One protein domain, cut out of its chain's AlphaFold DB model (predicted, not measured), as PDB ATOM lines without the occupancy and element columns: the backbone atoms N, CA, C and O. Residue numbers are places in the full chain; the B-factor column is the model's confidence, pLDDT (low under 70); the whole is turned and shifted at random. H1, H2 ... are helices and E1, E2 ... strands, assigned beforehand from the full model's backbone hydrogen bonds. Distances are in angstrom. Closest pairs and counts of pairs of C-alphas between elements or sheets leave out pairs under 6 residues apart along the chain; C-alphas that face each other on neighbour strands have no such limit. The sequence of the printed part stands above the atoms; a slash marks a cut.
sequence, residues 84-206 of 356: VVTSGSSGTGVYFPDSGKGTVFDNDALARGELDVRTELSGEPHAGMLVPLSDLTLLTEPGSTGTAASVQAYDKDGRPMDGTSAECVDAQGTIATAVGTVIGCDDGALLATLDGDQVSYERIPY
ATOM      1  N   VAL A  84     286.558 343.898 185.583       98.06
ATOM      2  CA  VAL A  84     286.005 342.996 184.569       98.06
ATOM      3  C   VAL A  84     287.130 342.106 184.058       98.06
ATOM      4  O   VAL A  84     288.116 342.604 183.509       98.06
ATOM      5  N   VAL A  85     286.989 340.792 184.233       98.31
ATOM      6  CA  VAL A  85     287.966 339.798 183.772       98.31
ATOM      7  C   VAL A  85     287.432 339.088 182.538       98.31
ATOM      8  O   VAL A  85     286.293 338.626 182.520       98.31
ATOM      9  N   THR A  86     288.262 338.982 181.507       97.25
ATOM     10  CA  THR A  86     287.935 338.253 180.281       97.25
ATOM     11  C   THR A  86     289.082 337.314 179.944       97.25
ATOM     12  O   THR A  86     290.141 337.737 179.463       97.25
ATOM     13  N   SER A  87     288.883 336.033 180.215       92.62
ATOM     14  CA  SER A  87     289.884 335.009 179.945       92.62
ATOM     15  C   SER A  87     289.777 334.504 178.511       92.62
ATOM     16  O   SER A  87     288.686 334.337 177.967       92.62
ATOM     17  N   GLY A  88     290.927 334.252 177.897       86.31
ATOM     18  CA  GLY A  88     291.035 333.629 176.589       86.31
ATOM     19  C   GLY A  88     292.290 332.771 176.508       86.31
ATOM     20  O   GLY A  88     293.204 332.887 177.323       86.31
ATOM     21  N   SER A  89     292.371 331.923 175.487       85.50
ATOM     22  CA  SER A  89     293.522 331.031 175.294       85.50
ATOM     23  C   SER A  89     294.846 331.780 175.112       85.50
ATOM     24  O   SER A  89     295.905 331.248 175.440       85.50
ATOM     25  N   SER A  90     294.806 333.024 174.626       89.00
ATOM     26  CA  SER A  90     295.998 333.840 174.397       89.00
ATOM     27  C   SER A  90     296.392 334.743 175.567       89.00
ATOM     28  O   SER A  90     297.502 335.272 175.579       89.00
ATOM     29  N   GLY A  91     295.531 334.934 176.559       95.19
ATOM     30  CA  GLY A  91     295.832 335.786 177.703       95.19
ATOM     31  C   GLY A  91     294.630 335.991 178.607       95.19
ATOM     32  O   GLY A  91     293.509 335.608 178.276       95.19
ATOM     33  N   THR A  92     294.867 336.655 179.730       97.69
ATOM     34  CA  THR A  92     293.817 337.039 180.675       97.69
ATOM     35  C   THR A  92     293.689 338.554 180.691       97.69
ATOM     36  O   THR A  92     294.600 339.251 181.137       97.69
ATOM     37  N   GLY A  93     292.576 339.070 180.173       98.12
ATOM     38  CA  GLY A  93     292.258 340.493 180.191       98.12
ATOM     39  C   GLY A  93     291.660 340.909 181.528       98.12
ATOM     40  O   GLY A  93     290.783 340.230 182.052       98.12
ATOM     41  N   VAL A  94     292.124 342.032 182.066       98.56
ATOM     42  CA  VAL A  94     291.569 342.697 183.247       98.56
ATOM     43  C   VAL A  94     291.305 344.147 182.878       98.56
ATOM     44  O   VAL A  94     292.205 344.826 182.392       98.56
ATOM     45  N   TYR A  95     290.092 344.631 183.108       98.62
ATOM     46  CA  TYR A  95     289.694 346.009 182.839       98.62
ATOM     47  C   TYR A  95     289.044 346.623 184.075       98.62
ATOM     48  O   TYR A  95     288.221 345.982 184.719       98.62
ATOM     49  N   PHE A  96     289.400 347.863 184.396       98.56
ATOM     50  CA  PHE A  96     288.837 348.634 185.504       98.56
ATOM     51  C   PHE A  96     287.985 349.782 184.943       98.56
ATOM     52  O   PHE A  96     288.546 350.834 184.605       98.56
ATOM     53  N   PRO A  97     286.650 349.612 184.844       97.88
ATOM     54  CA  PRO A  97     285.736 350.582 184.244       97.88
ATOM     55  C   PRO A  97     285.880 352.009 184.772       97.88
ATOM     56  O   PRO A  97     285.897 352.954 183.983       97.88
ATOM     57  N   ASP A  98     286.059 352.164 186.086       97.50
ATOM     58  CA  ASP A  98     286.112 353.468 186.760       97.50
ATOM     59  C   ASP A  98     287.371 354.277 186.408       97.50
ATOM     60  O   ASP A  98     287.380 355.506 186.513       97.50
ATOM     61  N   SER A  99     288.428 353.599 185.951       97.25
ATOM     62  CA  SER A  99     289.689 354.226 185.539       97.25
ATOM     63  C   SER A  99     289.933 354.187 184.029       97.25
ATOM     64  O   SER A  99     290.784 354.928 183.536       97.25
ATOM     65  N   GLY A 100     289.223 353.322 183.298       97.69
ATOM     66  CA  GLY A 100     289.464 353.051 181.882       97.69
ATOM     67  C   GLY A 100     290.767 352.293 181.601       97.69
ATOM     68  O   GLY A 100     291.174 352.194 180.443       97.69
ATOM     69  N   LYS A 101     291.458 351.788 182.630       98.19
ATOM     70  CA  LYS A 101     292.708 351.028 182.484       98.19
ATOM     71  C   LYS A 101     292.414 349.556 182.264       98.19
ATOM     72  O   LYS A 101     291.576 348.986 182.959       98.19
ATOM     73  N   GLY A 102     293.165 348.923 181.372       97.88
ATOM     74  CA  GLY A 102     293.154 347.476 181.266       97.88
ATOM     75  C   GLY A 102     294.514 346.879 180.940       97.88
ATOM     76  O   GLY A 102     295.389 347.526 180.366       97.88
ATOM     77  N   THR A 103     294.668 345.623 181.326       98.06
ATOM     78  CA  THR A 103     295.914 344.868 181.292       98.06
ATOM     79  C   THR A 103     295.624 343.466 180.776       98.06
ATOM     80  O   THR A 103     294.710 342.805 181.260       98.06
ATOM     81  N   VAL A 104     296.413 342.996 179.811       98.12
ATOM     82  CA  VAL A 104     296.446 341.586 179.407       98.12
ATOM     83  C   VAL A 104     297.627 340.914 180.093       98.12
ATOM     84  O   VAL A 104     298.777 341.298 179.860       98.12
ATOM     85  N   PHE A 105     297.354 339.893 180.898       98.19
ATOM     86  CA  PHE A 105     298.368 339.032 181.502       98.19
ATOM     87  C   PHE A 105     298.705 337.840 180.604       98.19
ATOM     88  O   PHE A 105     297.848 337.309 179.892       98.19
ATOM     89  N   ASP A 106     299.971 337.427 180.644       97.12
ATOM     90  CA  ASP A 106     300.469 336.243 179.948       97.12
ATOM     91  C   ASP A 106     300.061 334.960 180.691       97.12
ATOM     92  O   ASP A 106     300.407 334.771 181.858       97.12
ATOM     93  N   ASN A 107     299.339 334.061 180.018       95.50
ATOM     94  CA  ASN A 107     298.849 332.832 180.650       95.50
ATOM     95  C   ASN A 107     299.989 331.875 181.048       95.50
ATOM     96  O   ASN A 107     299.885 331.201 182.075       95.50
ATOM     97  N   ASP A 108     301.103 331.831 180.303       95.69
ATOM     98  CA  ASP A 108     302.255 330.995 180.666       95.69
ATOM     99  C   ASP A 108     302.951 331.535 181.924       95.69
ATOM    100  O   ASP A 108     303.440 330.761 182.755       95.69
ATOM    101  N   ALA A 109     303.015 332.857 182.082       97.25
ATOM    102  CA  ALA A 109     303.502 333.509 183.291       97.25
ATOM    103  C   ALA A 109     302.559 333.280 184.476       97.25
ATOM    104  O   ALA A 109     303.019 332.835 185.532       97.25
ATOM    105  N   LEU A 110     301.243 333.439 184.289       96.56
ATOM    106  CA  LEU A 110     300.249 333.092 185.311       96.56
ATOM    107  C   LEU A 110     300.393 331.627 185.744       96.56
ATOM    108  O   LEU A 110     300.369 331.323 186.937       96.56
ATOM    109  N   ALA A 111     300.651 330.708 184.809       94.81
ATOM    110  CA  ALA A 111     300.896 329.300 185.117       94.81
ATOM    111  C   ALA A 111     302.159 329.077 185.967       94.81
ATOM    112  O   ALA A 111     302.202 328.144 186.777       94.81
ATOM    113  N   ARG A 112     303.173 329.943 185.835       95.56
ATOM    114  CA  ARG A 112     304.370 329.973 186.698       95.56
ATOM    115  C   ARG A 112     304.157 330.747 188.000       95.56
ATOM    116  O   ARG A 112     304.915 330.531 188.950       95.56
ATOM    117  N   GLY A 113     303.054 331.480 188.130       96.75
ATOM    118  CA  GLY A 113     302.703 332.284 189.302       96.75
ATOM    119  C   GLY A 113     303.298 333.687 189.239       96.75
ATOM    120  O   GLY A 113     303.675 334.239 190.267       96.75
ATOM    121  N   GLU A 114     303.424 334.223 188.031       97.62
ATOM    122  CA  GLU A 114     303.987 335.531 187.717       97.62
ATOM    123  C   GLU A 114     302.887 336.398 187.080       97.62
ATOM    124  O   GLU A 114     302.099 335.910 186.273       97.62
ATOM    125  N   LEU A 115     302.826 337.685 187.436       97.38
ATOM    126  CA  LEU A 115     301.913 338.665 186.828       97.38
ATOM    127  C   LEU A 115     302.621 339.414 185.693       97.38
ATOM    128  O   LEU A 115     302.785 340.634 185.750       97.38
ATOM    129  N   ASP A 116     303.086 338.681 184.681       97.69
ATOM    130  CA  ASP A 116     303.741 339.307 183.534       97.69
ATOM    131  C   ASP A 116     302.700 339.906 182.590       97.69
ATOM    132  O   ASP A 116     301.733 339.260 182.174       97.69
ATOM    133  N   VAL A 117     302.928 341.165 182.240       96.81
ATOM    134  CA  VAL A 117     302.027 341.946 181.401       96.81
ATOM    135  C   VAL A 117     302.428 341.813 179.936       96.81
ATOM    136  O   VAL A 117     303.560 342.129 179.563       96.81
ATOM    137  N   ARG A 118     301.483 341.391 179.091       95.00
ATOM    138  CA  ARG A 118     301.630 341.399 177.628       95.00
ATOM    139  C   ARG A 118     301.346 342.776 177.047       95.00
ATOM    140  O   ARG A 118     302.089 343.260 176.196       95.00
ATOM    141  N   THR A 119     300.254 343.393 177.487       96.25
ATOM    142  CA  THR A 119     299.753 344.650 176.926       96.25
ATOM    143  C   THR A 119     299.031 345.436 178.010       96.25
ATOM    144  O   THR A 119     298.256 344.869 178.774       96.25
ATOM    145  N   GLU A 120     299.267 346.744 178.059       97.00
ATOM    146  CA  GLU A 120     298.488 347.684 178.866       97.00
ATOM    147  C   GLU A 120     297.823 348.679 177.929       97.00
ATOM    148  O   GLU A 120     298.482 349.257 177.063       97.00
ATOM    149  N   LEU A 121     296.525 348.885 178.115       97.81
ATOM    150  CA  LEU A 121     295.748 349.879 177.395       97.81
ATOM    151  C   LEU A 121     295.059 350.806 178.393       97.81
ATOM    152  O   LEU A 121     294.828 350.481 179.559       97.81
ATOM    153  N   SER A 122     294.748 352.012 177.942       96.00
ATOM    154  CA  SER A 122     293.952 352.957 178.717       96.00
ATOM    155  C   SER A 122     293.047 353.733 177.776       96.00
ATOM    156  O   SER A 122     293.511 354.260 176.764       96.00
ATOM    157  N   GLY A 123     291.769 353.791 178.123       94.12
ATOM    158  CA  GLY A 123     290.749 354.582 177.451       94.12
ATOM    159  C   GLY A 123     290.108 355.587 178.401       94.12
ATOM    160  O   GLY A 123     290.571 355.809 179.522       94.12
ATOM    161  N   GLU A 124     289.024 356.206 177.950       97.31
ATOM    162  CA  GLU A 124     288.156 356.971 178.844       97.31
ATOM    163  C   GLU A 124     287.392 356.007 179.776       97.31
ATOM    164  O   GLU A 124     286.966 354.950 179.310       97.31
ATOM    165  N   PRO A 125     287.199 356.334 181.068       97.94
ATOM    166  CA  PRO A 125     286.419 355.503 181.986       97.94
ATOM    167  C   PRO A 125     284.990 355.246 181.494       97.94
ATOM    168  O   PRO A 125     284.261 356.189 181.180       97.94
ATOM    169  N   HIS A 126     284.592 353.975 181.442       98.12
ATOM    170  CA  HIS A 126     283.243 353.529 181.082       98.12
ATOM    171  C   HIS A 126     283.047 352.050 181.437       98.12
ATOM    172  O   HIS A 126     284.015 351.287 181.461       98.12
ATOM    173  N   ALA A 127     281.793 351.633 181.644       97.12
ATOM    174  CA  ALA A 127     281.427 350.218 181.696       97.12
ATOM    175  C   ALA A 127     281.748 349.566 180.344       97.12
ATOM    176  O   ALA A 127     281.224 349.983 179.312       97.12
ATOM    177  N   GLY A 128     282.654 348.593 180.359       96.88
ATOM    178  CA  GLY A 128     283.286 348.061 179.163       96.88
ATOM    179  C   GLY A 128     284.190 346.880 179.489       96.88
ATOM    180  O   GLY A 128     284.124 346.320 180.584       96.88
ATOM    181  N   MET A 129     285.025 346.489 178.534       97.81
ATOM    182  CA  MET A 129     285.860 345.295 178.641       97.81
ATOM    183  C   MET A 129     287.107 345.390 177.758       97.81
ATOM    184  O   MET A 129     287.119 346.074 176.732       97.81
ATOM    185  N   LEU A 130     288.141 344.646 178.150       98.19
ATOM    186  CA  LEU A 130     289.390 344.477 177.414       98.19
ATOM    187  C   LEU A 130     289.592 342.989 177.146       98.19
ATOM    188  O   LEU A 130     289.932 342.261 178.068       98.19
ATOM    189  N   VAL A 131     289.394 342.550 175.904       97.81
ATOM    190  CA  VAL A 131     289.349 341.131 175.539       97.81
ATOM    191  C   VAL A 131     290.607 340.713 174.774       97.81
ATOM    192  O   VAL A 131     290.836 341.216 173.670       97.81
ATOM    193  N   PRO A 132     291.423 339.783 175.298       96.44
ATOM    194  CA  PRO A 132     292.541 339.222 174.549       96.44
ATOM    195  C   PRO A 132     292.034 338.315 173.418       96.44
ATOM    196  O   PRO A 132     291.157 337.476 173.623       96.44
ATOM    197  N   LEU A 133     292.595 338.474 172.216       94.81
ATOM    198  CA  LEU A 133     292.242 337.690 171.032       94.81
ATOM    199  C   LEU A 133     293.505 337.375 170.215       94.81
ATOM    200  O   LEU A 133     293.962 338.176 169.402       94.81
ATOM    201  N   SER A 134     294.082 336.188 170.430       91.94
ATOM    202  CA  SER A 134     295.413 335.817 169.920       91.94
ATOM    203  C   SER A 134     296.476 336.859 170.314       91.94
ATOM    204  O   SER A 134     296.656 337.116 171.505       91.94
ATOM    205  N   ASP A 135     297.158 337.473 169.347       91.62
ATOM    206  CA  ASP A 135     298.147 338.534 169.568       91.62
ATOM    207  C   ASP A 135     297.541 339.944 169.530       91.62
ATOM    208  O   ASP A 135     298.268 340.932 169.659       91.62
ATOM    209  N   LEU A 136     296.223 340.046 169.353       95.88
ATOM    210  CA  LEU A 136     295.482 341.298 169.391       95.88
ATOM    211  C   LEU A 136     294.772 341.464 170.733       95.88
ATOM    212  O   LEU A 136     294.511 340.507 171.464       95.88
ATOM    213  N   THR A 137     294.414 342.705 171.032       97.44
ATOM    214  CA  THR A 137     293.543 343.048 172.158       97.44
ATOM    215  C   THR A 137     292.363 343.854 171.643       97.44
ATOM    216  O   THR A 137     292.553 344.832 170.924       97.44
ATOM    217  N   LEU A 138     291.145 343.457 171.994       98.00
ATOM    218  CA  LEU A 138     289.937 344.229 171.728       98.00
ATOM    219  C   LEU A 138     289.637 345.100 172.944       98.00
ATOM    220  O   LEU A 138     289.663 344.610 174.068       98.00
ATOM    221  N   LEU A 139     289.326 346.373 172.735       98.50
ATOM    222  CA  LEU A 139     288.926 347.286 173.803       98.50
ATOM    223  C   LEU A 139     287.641 348.001 173.392       98.50
ATOM    224  O   LEU A 139     287.521 348.474 172.259       98.50
ATOM    225  N   THR A 140     286.678 348.063 174.307       98.56
ATOM    226  CA  THR A 140     285.491 348.898 174.120       98.56
ATOM    227  C   THR A 140     285.856 350.374 174.224       98.56
ATOM    228  O   THR A 140     286.672 350.770 175.054       98.56
ATOM    229  N   GLU A 141     285.229 351.203 173.398       98.25
ATOM    230  CA  GLU A 141     285.374 352.657 173.442       98.25
ATOM    231  C   GLU A 141     284.015 353.309 173.733       98.25
ATOM    232  O   GLU A 141     282.994 352.878 173.174       98.25
ATOM    233  N   PRO A 142     283.959 354.341 174.593       98.19
ATOM    234  CA  PRO A 142     282.709 355.007 174.904       98.19
ATOM    235  C   PRO A 142     282.290 355.983 173.802       98.19
ATOM    236  O   PRO A 142     283.105 356.645 173.161       98.19
ATOM    237  N   GLY A 143     280.978 356.114 173.613       96.88
ATOM    238  CA  GLY A 143     280.382 357.168 172.799       96.88
ATOM    239  C   GLY A 143     280.226 358.483 173.570       96.88
ATOM    240  O   GLY A 143     280.617 358.621 174.727       96.88
ATOM    241  N   SER A 144     279.542 359.459 172.967       95.31
ATOM    242  CA  SER A 144     279.308 360.779 173.585       95.31
ATOM    243  C   SER A 144     278.511 360.751 174.897       95.31
ATOM    244  O   SER A 144     278.457 361.754 175.606       95.31
ATOM    245  N   THR A 145     277.832 359.642 175.189       93.50
ATOM    246  CA  THR A 145     277.047 359.406 176.409       93.50
ATOM    247  C   THR A 145     277.868 358.797 177.547       93.50
ATOM    248  O   THR A 145     277.337 358.666 178.646       93.50
ATOM    249  N   GLY A 146     279.129 358.417 177.306       94.88
ATOM    250  CA  GLY A 146     279.967 357.692 178.269       94.88
ATOM    251  C   GLY A 146     279.658 356.193 178.373       94.88
ATOM    252  O   GLY A 146     280.262 355.501 179.183       94.88
ATOM    253  N   THR A 147     278.728 355.679 177.567       96.44
ATOM    254  CA  THR A 147     278.440 354.241 177.438       96.44
ATOM    255  C   THR A 147     279.292 353.649 176.321       96.44
ATOM    256  O   THR A 147     279.526 354.345 175.327       96.44
ATOM    257  N   ALA A 148     279.711 352.383 176.436       97.94
ATOM    258  CA  ALA A 148     280.387 351.679 175.344       97.94
ATOM    259  C   ALA A 148     279.592 351.823 174.032       97.94
ATOM    260  O   ALA A 148     278.363 351.738 174.032       97.94
ATOM    261  N   ALA A 149     280.279 352.105 172.929       98.25
ATOM    262  CA  ALA A 149     279.656 352.360 171.628       98.25
ATOM    263  C   ALA A 149     280.341 351.626 170.470       98.25
ATOM    264  O   ALA A 149     279.716 351.384 169.435       98.25
ATOM    265  N   SER A 150     281.613 351.268 170.631       98.44
ATOM    266  CA  SER A 150     282.390 350.545 169.630       98.44
ATOM    267  C   SER A 150     283.413 349.619 170.272       98.44
ATOM    268  O   SER A 150     283.725 349.737 171.455       98.44
ATOM    269  N   VAL A 151     283.939 348.701 169.466       98.56
ATOM    270  CA  VAL A 151     285.045 347.803 169.803       98.56
ATOM    271  C   VAL A 151     286.182 348.073 168.824       98.56
ATOM    272  O   VAL A 151     285.983 347.989 167.613       98.56
ATOM    273  N   GLN A 152     287.362 348.408 169.344       98.31
ATOM    274  CA  GLN A 152     288.577 348.695 168.579       98.31
ATOM    275  C   GLN A 152     289.618 347.601 168.834       98.31
ATOM    276  O   GLN A 152     289.845 347.212 169.980       98.31
ATOM    277  N   ALA A 153     290.283 347.125 167.778       98.19
ATOM    278  CA  ALA A 153     291.408 346.202 167.923       98.19
ATOM    279  C   ALA A 153     292.747 346.936 168.051       98.19
ATOM    280  O   ALA A 153     293.017 347.926 167.362       98.19
ATOM    281  N   TYR A 154     293.604 346.410 168.912       97.81
ATOM    282  CA  TYR A 154     294.956 346.876 169.164       97.81
ATOM    283  C   TYR A 154     295.938 345.759 168.834       97.81
ATOM    284  O   TYR A 154     295.681 344.588 169.123       97.81
ATOM    285  N   ASP A 155     297.063 346.128 168.228       95.31
ATOM    286  CA  ASP A 155     298.150 345.198 167.956       95.31
ATOM    287  C   ASP A 155     298.887 344.791 169.246       95.31
ATOM    288  O   ASP A 155     298.692 345.364 170.321       95.31
ATOM    289  N   LYS A 156     299.793 343.818 169.127       92.19
ATOM    290  CA  LYS A 156     300.644 343.336 170.227       92.19
ATOM    291  C   LYS A 156     301.516 344.413 170.895       92.19
ATOM    292  O   LYS A 156     302.060 344.168 171.968       92.19
ATOM    293  N   ASP A 157     301.726 345.559 170.242       91.94
ATOM    294  CA  ASP A 157     302.485 346.691 170.785       91.94
ATOM    295  C   ASP A 157     301.554 347.711 171.482       91.94
ATOM    296  O   ASP A 157     302.020 348.768 171.916       91.94
ATOM    297  N   GLY A 158     300.248 347.428 171.563       95.19
ATOM    298  CA  GLY A 158     299.233 348.308 172.135       95.19
ATOM    299  C   GLY A 158     298.840 349.474 171.225       95.19
ATOM    300  O   GLY A 158     298.372 350.502 171.716       95.19
ATOM    301  N   ARG A 159     299.051 349.374 169.905       96.00
ATOM    302  CA  ARG A 159     298.662 350.428 168.951       96.00
ATOM    303  C   ARG A 159     297.305 350.116 168.319       96.00
ATOM    304  O   ARG A 159     297.107 348.984 167.881       96.00
ATOM    305  N   PRO A 160     296.393 351.100 168.208       97.06
ATOM    306  CA  PRO A 160     295.120 350.886 167.534       97.06
ATOM    307  C   PRO A 160     295.360 350.564 166.058       97.06
ATOM    308  O   PRO A 160     296.156 351.224 165.383       97.06
ATOM    309  N   MET A 161     294.673 349.544 165.560       96.75
ATOM    310  CA  MET A 161     294.774 349.112 164.171       96.75
ATOM    311  C   MET A 161     293.769 349.876 163.298       96.75
ATOM    312  O   MET A 161     292.557 349.849 163.538       96.75
ATOM    313  N   ASP A 162     294.260 350.533 162.248       95.12
ATOM    314  CA  ASP A 162     293.423 351.315 161.332       95.12
ATOM    315  C   ASP A 162     292.318 350.460 160.690       95.12
ATOM    316  O   ASP A 162     292.570 349.379 160.160       95.12
ATOM    317  N   GLY A 163     291.081 350.968 160.695       94.75
ATOM    318  CA  GLY A 163     289.945 350.310 160.039       94.75
ATOM    319  C   GLY A 163     289.421 349.057 160.750       94.75
ATOM    320  O   GLY A 163     288.677 348.297 160.139       94.75
ATOM    321  N   THR A 164     289.785 348.850 162.019       96.88
ATOM    322  CA  THR A 164     289.349 347.702 162.842       96.88
ATOM    323  C   THR A 164     288.492 348.119 164.046       96.88
ATOM    324  O   THR A 164     288.460 347.443 165.074       96.88
ATOM    325  N   SER A 165     287.791 349.244 163.905       97.56
ATOM    326  CA  SER A 165     286.711 349.635 164.808       97.56
ATOM    327  C   SER A 165     285.379 349.147 164.244       97.56
ATOM    328  O   SER A 165     285.119 349.304 163.046       97.56
ATOM    329  N   ALA A 166     284.536 348.574 165.096       98.44
ATOM    330  CA  ALA A 166     283.166 348.200 164.769       98.44
ATOM    331  C   ALA A 166     282.200 348.763 165.816       98.44
ATOM    332  O   ALA A 166     282.498 348.772 167.008       98.44
ATOM    333  N   GLU A 167     281.035 349.234 165.371       98.44
ATOM    334  CA  GLU A 167     279.974 349.690 166.270       98.44
ATOM    335  C   GLU A 167     279.473 348.516 167.128       98.44
ATOM    336  O   GLU A 167     279.344 347.399 166.636       98.44
ATOM    337  N   CYS A 168     279.179 348.775 168.399       98.50
ATOM    338  CA  CYS A 168     278.514 347.879 169.344       98.50
ATOM    339  C   CYS A 168     277.955 348.760 170.463       98.50
ATOM    340  O   CYS A 168     278.621 349.043 171.459       98.50
ATOM    341  N   VAL A 169     276.757 349.300 170.231       98.00
ATOM    342  CA  VAL A 169     276.121 350.229 171.166       98.00
ATOM    343  C   VAL A 169     275.786 349.503 172.461       98.00
ATOM    344  O   VAL A 169     275.195 348.427 172.434       98.00
ATOM    345  N   ASP A 170     276.165 350.121 173.578       97.44
ATOM    346  CA  ASP A 170     275.986 349.619 174.936       97.44
ATOM    347  C   ASP A 170     276.491 348.171 175.084       97.44
ATOM    348  O   ASP A 170     275.744 347.261 175.462       97.44
ATOM    349  N   ALA A 171     277.761 347.991 174.694       98.38
ATOM    350  CA  ALA A 171     278.471 346.719 174.690       98.38
ATOM    351  C   ALA A 171     278.554 346.111 176.097       98.38
ATOM    352  O   ALA A 171     279.128 346.717 177.003       98.38
ATOM    353  N   GLN A 172     278.008 344.909 176.272       97.44
ATOM    354  CA  GLN A 172     277.941 344.206 177.552       97.44
ATOM    355  C   GLN A 172     278.017 342.696 177.343       97.44
ATOM    356  O   GLN A 172     277.461 342.165 176.384       97.44
ATOM    357  N   GLY A 173     278.685 342.011 178.269       97.06
ATOM    358  CA  GLY A 173     278.898 340.573 178.195       97.06
ATOM    359  C   GLY A 173     279.866 340.183 177.078       97.06
ATOM    360  O   GLY A 173     279.815 340.682 175.953       97.06
ATOM    361  N   THR A 174     280.757 339.250 177.385       97.75
ATOM    362  CA  THR A 174     281.653 338.662 176.393       97.75
ATOM    363  C   THR A 174     281.935 337.215 176.725       97.75
ATOM    364  O   THR A 174     281.935 336.831 177.893       97.75
ATOM    365  N   ILE A 175     282.153 336.415 175.691       97.00
ATOM    366  CA  ILE A 175     282.545 335.019 175.835       97.00
ATOM    367  C   ILE A 175     283.361 334.577 174.621       97.00
ATOM    368  O   ILE A 175     283.030 334.890 173.474       97.00
ATOM    369  N   ALA A 176     284.435 333.833 174.871       95.38
ATOM    370  CA  ALA A 176     285.160 333.132 173.822       95.38
ATOM    371  C   ALA A 176     284.438 331.820 173.482       95.38
ATOM    372  O   ALA A 176     284.063 331.050 174.364       95.38
ATOM    373  N   THR A 177     284.264 331.554 172.192       95.69
ATOM    374  CA  THR A 177     283.653 330.323 171.669       95.69
ATOM    375  C   THR A 177     284.640 329.585 170.770       95.69
ATOM    376  O   THR A 177     285.691 330.114 170.410       95.69
ATOM    377  N   ALA A 178     284.273 328.384 170.315       93.38
ATOM    378  CA  ALA A 178     285.048 327.667 169.297       93.38
ATOM    379  C   ALA A 178     285.155 328.400 167.941       93.38
ATOM    380  O   ALA A 178     285.928 327.976 167.085       93.38
ATOM    381  N   VAL A 179     284.348 329.442 167.704       95.94
ATOM    382  CA  VAL A 179     284.337 330.207 166.442       95.94
ATOM    383  C   VAL A 179     285.085 331.532 166.579       95.94
ATOM    384  O   VAL A 179     285.766 331.958 165.649       95.94
ATOM    385  N   GLY A 180     284.952 332.189 167.726       95.62
ATOM    386  CA  GLY A 180     285.513 333.506 167.990       95.62
ATOM    387  C   GLY A 180     284.947 334.110 169.269       95.62
ATOM    388  O   GLY A 180     284.248 333.440 170.034       95.62
ATOM    389  N   THR A 181     285.232 335.384 169.489       97.50
ATOM    390  CA  THR A 181     284.765 336.116 170.668       97.50
ATOM    391  C   THR A 181     283.438 336.793 170.366       97.50
ATOM    392  O   THR A 181     283.329 337.553 169.406       97.50
ATOM    393  N   VAL A 182     282.437 336.541 171.200       98.44
ATOM    394  CA  VAL A 182     281.137 337.215 171.163       98.44
ATOM    395  C   VAL A 182     281.169 338.403 172.111       98.44
ATOM    396  O   VAL A 182     281.606 338.257 173.245       98.44
ATOM    397  N   ILE A 183     280.665 339.551 171.664       98.69
ATOM    398  CA  ILE A 183     280.402 340.732 172.495       98.69
ATOM    399  C   ILE A 183     278.929 341.100 172.316       98.69
ATOM    400  O   ILE A 183     278.463 341.242 171.184       98.69
ATOM    401  N   GLY A 184     278.177 341.223 173.408       98.56
ATOM    402  CA  GLY A 184     276.760 341.589 173.360       98.56
ATOM    403  C   GLY A 184     276.587 343.079 173.109       98.56
ATOM    404  O   GLY A 184     277.340 343.891 173.637       98.56
ATOM    405  N   CYS A 185     275.600 343.444 172.297       98.31
ATOM    406  CA  CYS A 185     275.288 344.823 171.936       98.31
ATOM    407  C   CYS A 185     273.768 345.049 172.021       98.31
ATOM    408  O   CYS A 185     272.987 344.097 172.096       98.31
ATOM    409  N   ASP A 186     273.330 346.306 171.966       96.44
ATOM    410  CA  ASP A 186     271.905 346.666 172.039       96.44
ATOM    411  C   ASP A 186     271.041 346.013 170.946       96.44
ATOM    412  O   ASP A 186     269.887 345.664 171.174       96.44
ATOM    413  N   ASP A 187     271.621 345.777 169.772       96.19
ATOM    414  CA  ASP A 187     270.960 345.250 168.577       96.19
ATOM    415  C   ASP A 187     271.283 343.774 168.263       96.19
ATOM    416  O   ASP A 187     270.826 343.250 167.244       96.19
ATOM    417  N   GLY A 188     272.064 343.085 169.101       98.00
ATOM    418  CA  GLY A 188     272.423 341.678 168.894       98.00
ATOM    419  C   GLY A 188     273.764 341.312 169.519       98.00
ATOM    420  O   GLY A 188     274.075 341.701 170.640       98.00
ATOM    421  N   ALA A 189     274.586 340.584 168.766       98.62
ATOM    422  CA  ALA A 189     275.972 340.284 169.114       98.62
ATOM    423  C   ALA A 189     276.928 340.748 168.015       98.62
ATOM    424  O   ALA A 189     276.600 340.730 166.826       98.62
ATOM    425  N   LEU A 190     278.133 341.121 168.419       98.62
ATOM    426  CA  LEU A 190     279.286 341.294 167.555       98.62
ATOM    427  C   LEU A 190     280.197 340.071 167.717       98.62
ATOM    428  O   LEU A 190     280.743 339.839 168.793       98.62
ATOM    429  N   LEU A 191     280.354 339.284 166.655       98.62
ATOM    430  CA  LEU A 191     281.280 338.157 166.608       98.62
ATOM    431  C   LEU A 191     282.613 338.627 166.017       98.62
ATOM    432  O   LEU A 191     282.694 338.960 164.834       98.62
ATOM    433  N   ALA A 192     283.656 338.648 166.842       98.12
ATOM    434  CA  ALA A 192     285.025 338.920 166.431       98.12
ATOM    435  C   ALA A 192     285.751 337.606 166.106       98.12
ATOM    436  O   ALA A 192     285.859 336.715 166.952       98.12
ATOM    437  N   THR A 193     286.270 337.490 164.885       97.06
ATOM    438  CA  THR A 193     287.063 336.335 164.432       97.06
ATOM    439  C   THR A 193     288.408 336.780 163.874       97.06
ATOM    440  O   THR A 193     288.570 337.932 163.465       97.06
ATOM    441  N   LEU A 194     289.371 335.859 163.848       94.94
ATOM    442  CA  LEU A 194     290.700 336.077 163.286       94.94
ATOM    443  C   LEU A 194     290.931 335.210 162.047       94.94
ATOM    444  O   LEU A 194     290.677 334.007 162.070       94.94
ATOM    445  N   ASP A 195     291.496 335.822 161.008       92.12
ATOM    446  CA  ASP A 195     292.174 335.136 159.905       92.12
ATOM    447  C   ASP A 195     293.645 335.581 159.892       92.12
ATOM    448  O   ASP A 195     293.987 336.683 159.454       92.12
ATOM    449  N   GLY A 196     294.518 334.759 160.481       87.81
ATOM    450  CA  GLY A 196     295.871 335.186 160.847       87.81
ATOM    451  C   GLY A 196     295.827 336.343 161.851       87.81
ATOM    452  O   GLY A 196     295.192 336.229 162.895       87.81
ATOM    453  N   ASP A 197     296.465 337.465 161.509       86.25
ATOM    454  CA  ASP A 197     296.482 338.687 162.332       86.25
ATOM    455  C   ASP A 197     295.361 339.675 161.960       86.25
ATOM    456  O   ASP A 197     295.304 340.793 162.476       86.25
ATOM    457  N   GLN A 198     294.486 339.313 161.015       92.56
ATOM    458  CA  GLN A 198     293.389 340.172 160.592       92.56
ATOM    459  C   GLN A 198     292.132 339.855 161.403       92.56
ATOM    460  O   GLN A 198     291.537 338.789 161.256       92.56
ATOM    461  N   VAL A 199     291.693 340.821 162.211       96.69
ATOM    462  CA  VAL A 199     290.385 340.768 162.866       96.69
ATOM    463  C   VAL A 199     289.270 341.096 161.876       96.69
ATOM    464  O   VAL A 199     289.381 342.015 161.057       96.69
ATOM    465  N   SER A 200     288.176 340.351 161.967       97.25
ATOM    466  CA  SER A 200     286.917 340.675 161.307       97.25
ATOM    467  C   SER A 200     285.783 340.668 162.322       97.25
ATOM    468  O   SER A 200     285.765 339.844 163.236       97.25
ATOM    469  N   TYR A 201     284.848 341.600 162.153       98.38
ATOM    470  CA  TYR A 201     283.658 341.698 162.986       98.38
ATOM    471  C   TYR A 201     282.421 341.396 162.153       98.38
ATOM    472  O   TYR A 201     282.208 341.998 161.098       98.38
ATOM    473  N   GLU A 202     281.590 340.492 162.652       98.38
ATOM    474  CA  GLU A 202     280.307 340.141 162.065       98.38
ATOM    475  C   GLU A 202     279.186 340.480 163.050       98.38
ATOM    476  O   GLU A 202     279.202 340.053 164.203       98.38
ATOM    477  N   ARG A 203     278.205 341.264 162.599       98.50
ATOM    478  CA  ARG A 203     277.006 341.549 163.388       98.50
ATOM    479  C   ARG A 203     276.008 340.409 163.229       98.50
ATOM    480  O   ARG A 203     275.603 340.113 162.107       98.50
ATOM    481  N   ILE A 204     275.547 339.862 164.348       98.62
ATOM    482  CA  ILE A 204     274.473 338.873 164.408       98.62
ATOM    483  C   ILE A 204     273.277 339.540 165.103       98.62
ATOM    484  O   ILE A 204     273.264 339.618 166.335       98.62
ATOM    485  N   PRO A 205     272.315 340.100 164.345       98.00
ATOM    486  CA  PRO A 205     271.219 340.876 164.918       98.00
ATOM    487  C   PRO A 205     270.212 339.977 165.637       98.00
ATOM    488  O   PRO A 205     269.991 338.841 165.209       98.00
ATOM    489  N   TYR A 206     269.550 340.500 166.672       97.75
ATOM    490  CA  TYR A 206     268.383 339.818 167.237       97.75
ATOM    491  C   TYR A 206     267.304 339.592 166.157       97.75
ATOM    492  O   TYR A 206     267.205 340.372 165.199       97.75
TER     493      TYR A 206
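What this domain is: This is residues 84 to 206 of the 356 residues of the protein "ABC transporter" of Arthrobacter agilis (UniProt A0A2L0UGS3). Three small four-stranded sheets make a partly face-to-face stack, with the strongly twisted, curled sheet E5 to E8 in the middle, E1 to E4 over one part of it and E9 to E12 over another. The short helix H1 lies at one far end, between E3 and E4 in the chain. The printed part has 123 residues, with strands and helix in the order E1 E2 E3 H1 E4 E5 E6 E7 E8 E9 E10 E11 E12; each sheet is antiparallel in chain order, and the class is mostly strand. The whole is compact, with a radius of gyration of the C-alphas of 13.4 A and spans of 41 by 32 by 24 A.

How they stand to each other: E5, residues 130 to 133, E6, 136 to 142, E7, 148 to 154, and E8, 160 to 167, form a meander, each strand the antiparallel neighbour of the one before. Within hydrogen-bond range are N 131 and O 138 at 2.8 A, N 139 and O 152 at 2.9 A, and N 151 and O 166 at 2.9 A. E8 bends by 84 degrees at residue 163. This sheet faces that of E1, 84 to 88, E2, 91 to 96, E3, 101 to 105, and E4, 117 to 122, and the parts of the two sheets that face each other are 9.3 A apart centre to centre; E1 E2 E3 is a meander. Its pairs include N 86 and O 93 at 2.9 A, N 94 and O 103 at 2.8 A, and N 104 and O 119 at 2.8 A. The closest C-alphas of E2 and E5 are those of Gly 93 and Val 131, 5.5 A apart. H1, 107 to 112, is on this sheet and stands up from it at 54 degrees; every O i to N i+4 pair in it is within range. The sheet E5 to E8 also faces the meander E9, 172 to 176, E10, 181 to 185, E11, 188 to 195, and E12, 198 to 205, and the parts of these two sheets that face each other are 9.8 A apart centre to centre. There N 175 and O 182 are 3.1 A apart, N 183 and O 190 2.9 A, and N 191 and O 202 2.8 A. The closest C-alphas of E8 and E12 are those of Ala 166 and Tyr 201, 6.8 A apart.

Where its parts are: E1 begins at C-alpha 84 (286.005, 342.996, 184.569). E6 spans 19.5 A, E11 22.7 A and E12 22.6 A; E12 ends at C-alpha 205 (271.219, 340.876, 164.918).

The domain as a whole: The C-alphas farthest apart, of Arg 112 and Tyr 206, are 42.1 A apart. The printed part has no cut, and no link is long. The mean pLDDT of the printed part is 96.5, and no printed residue is under 70.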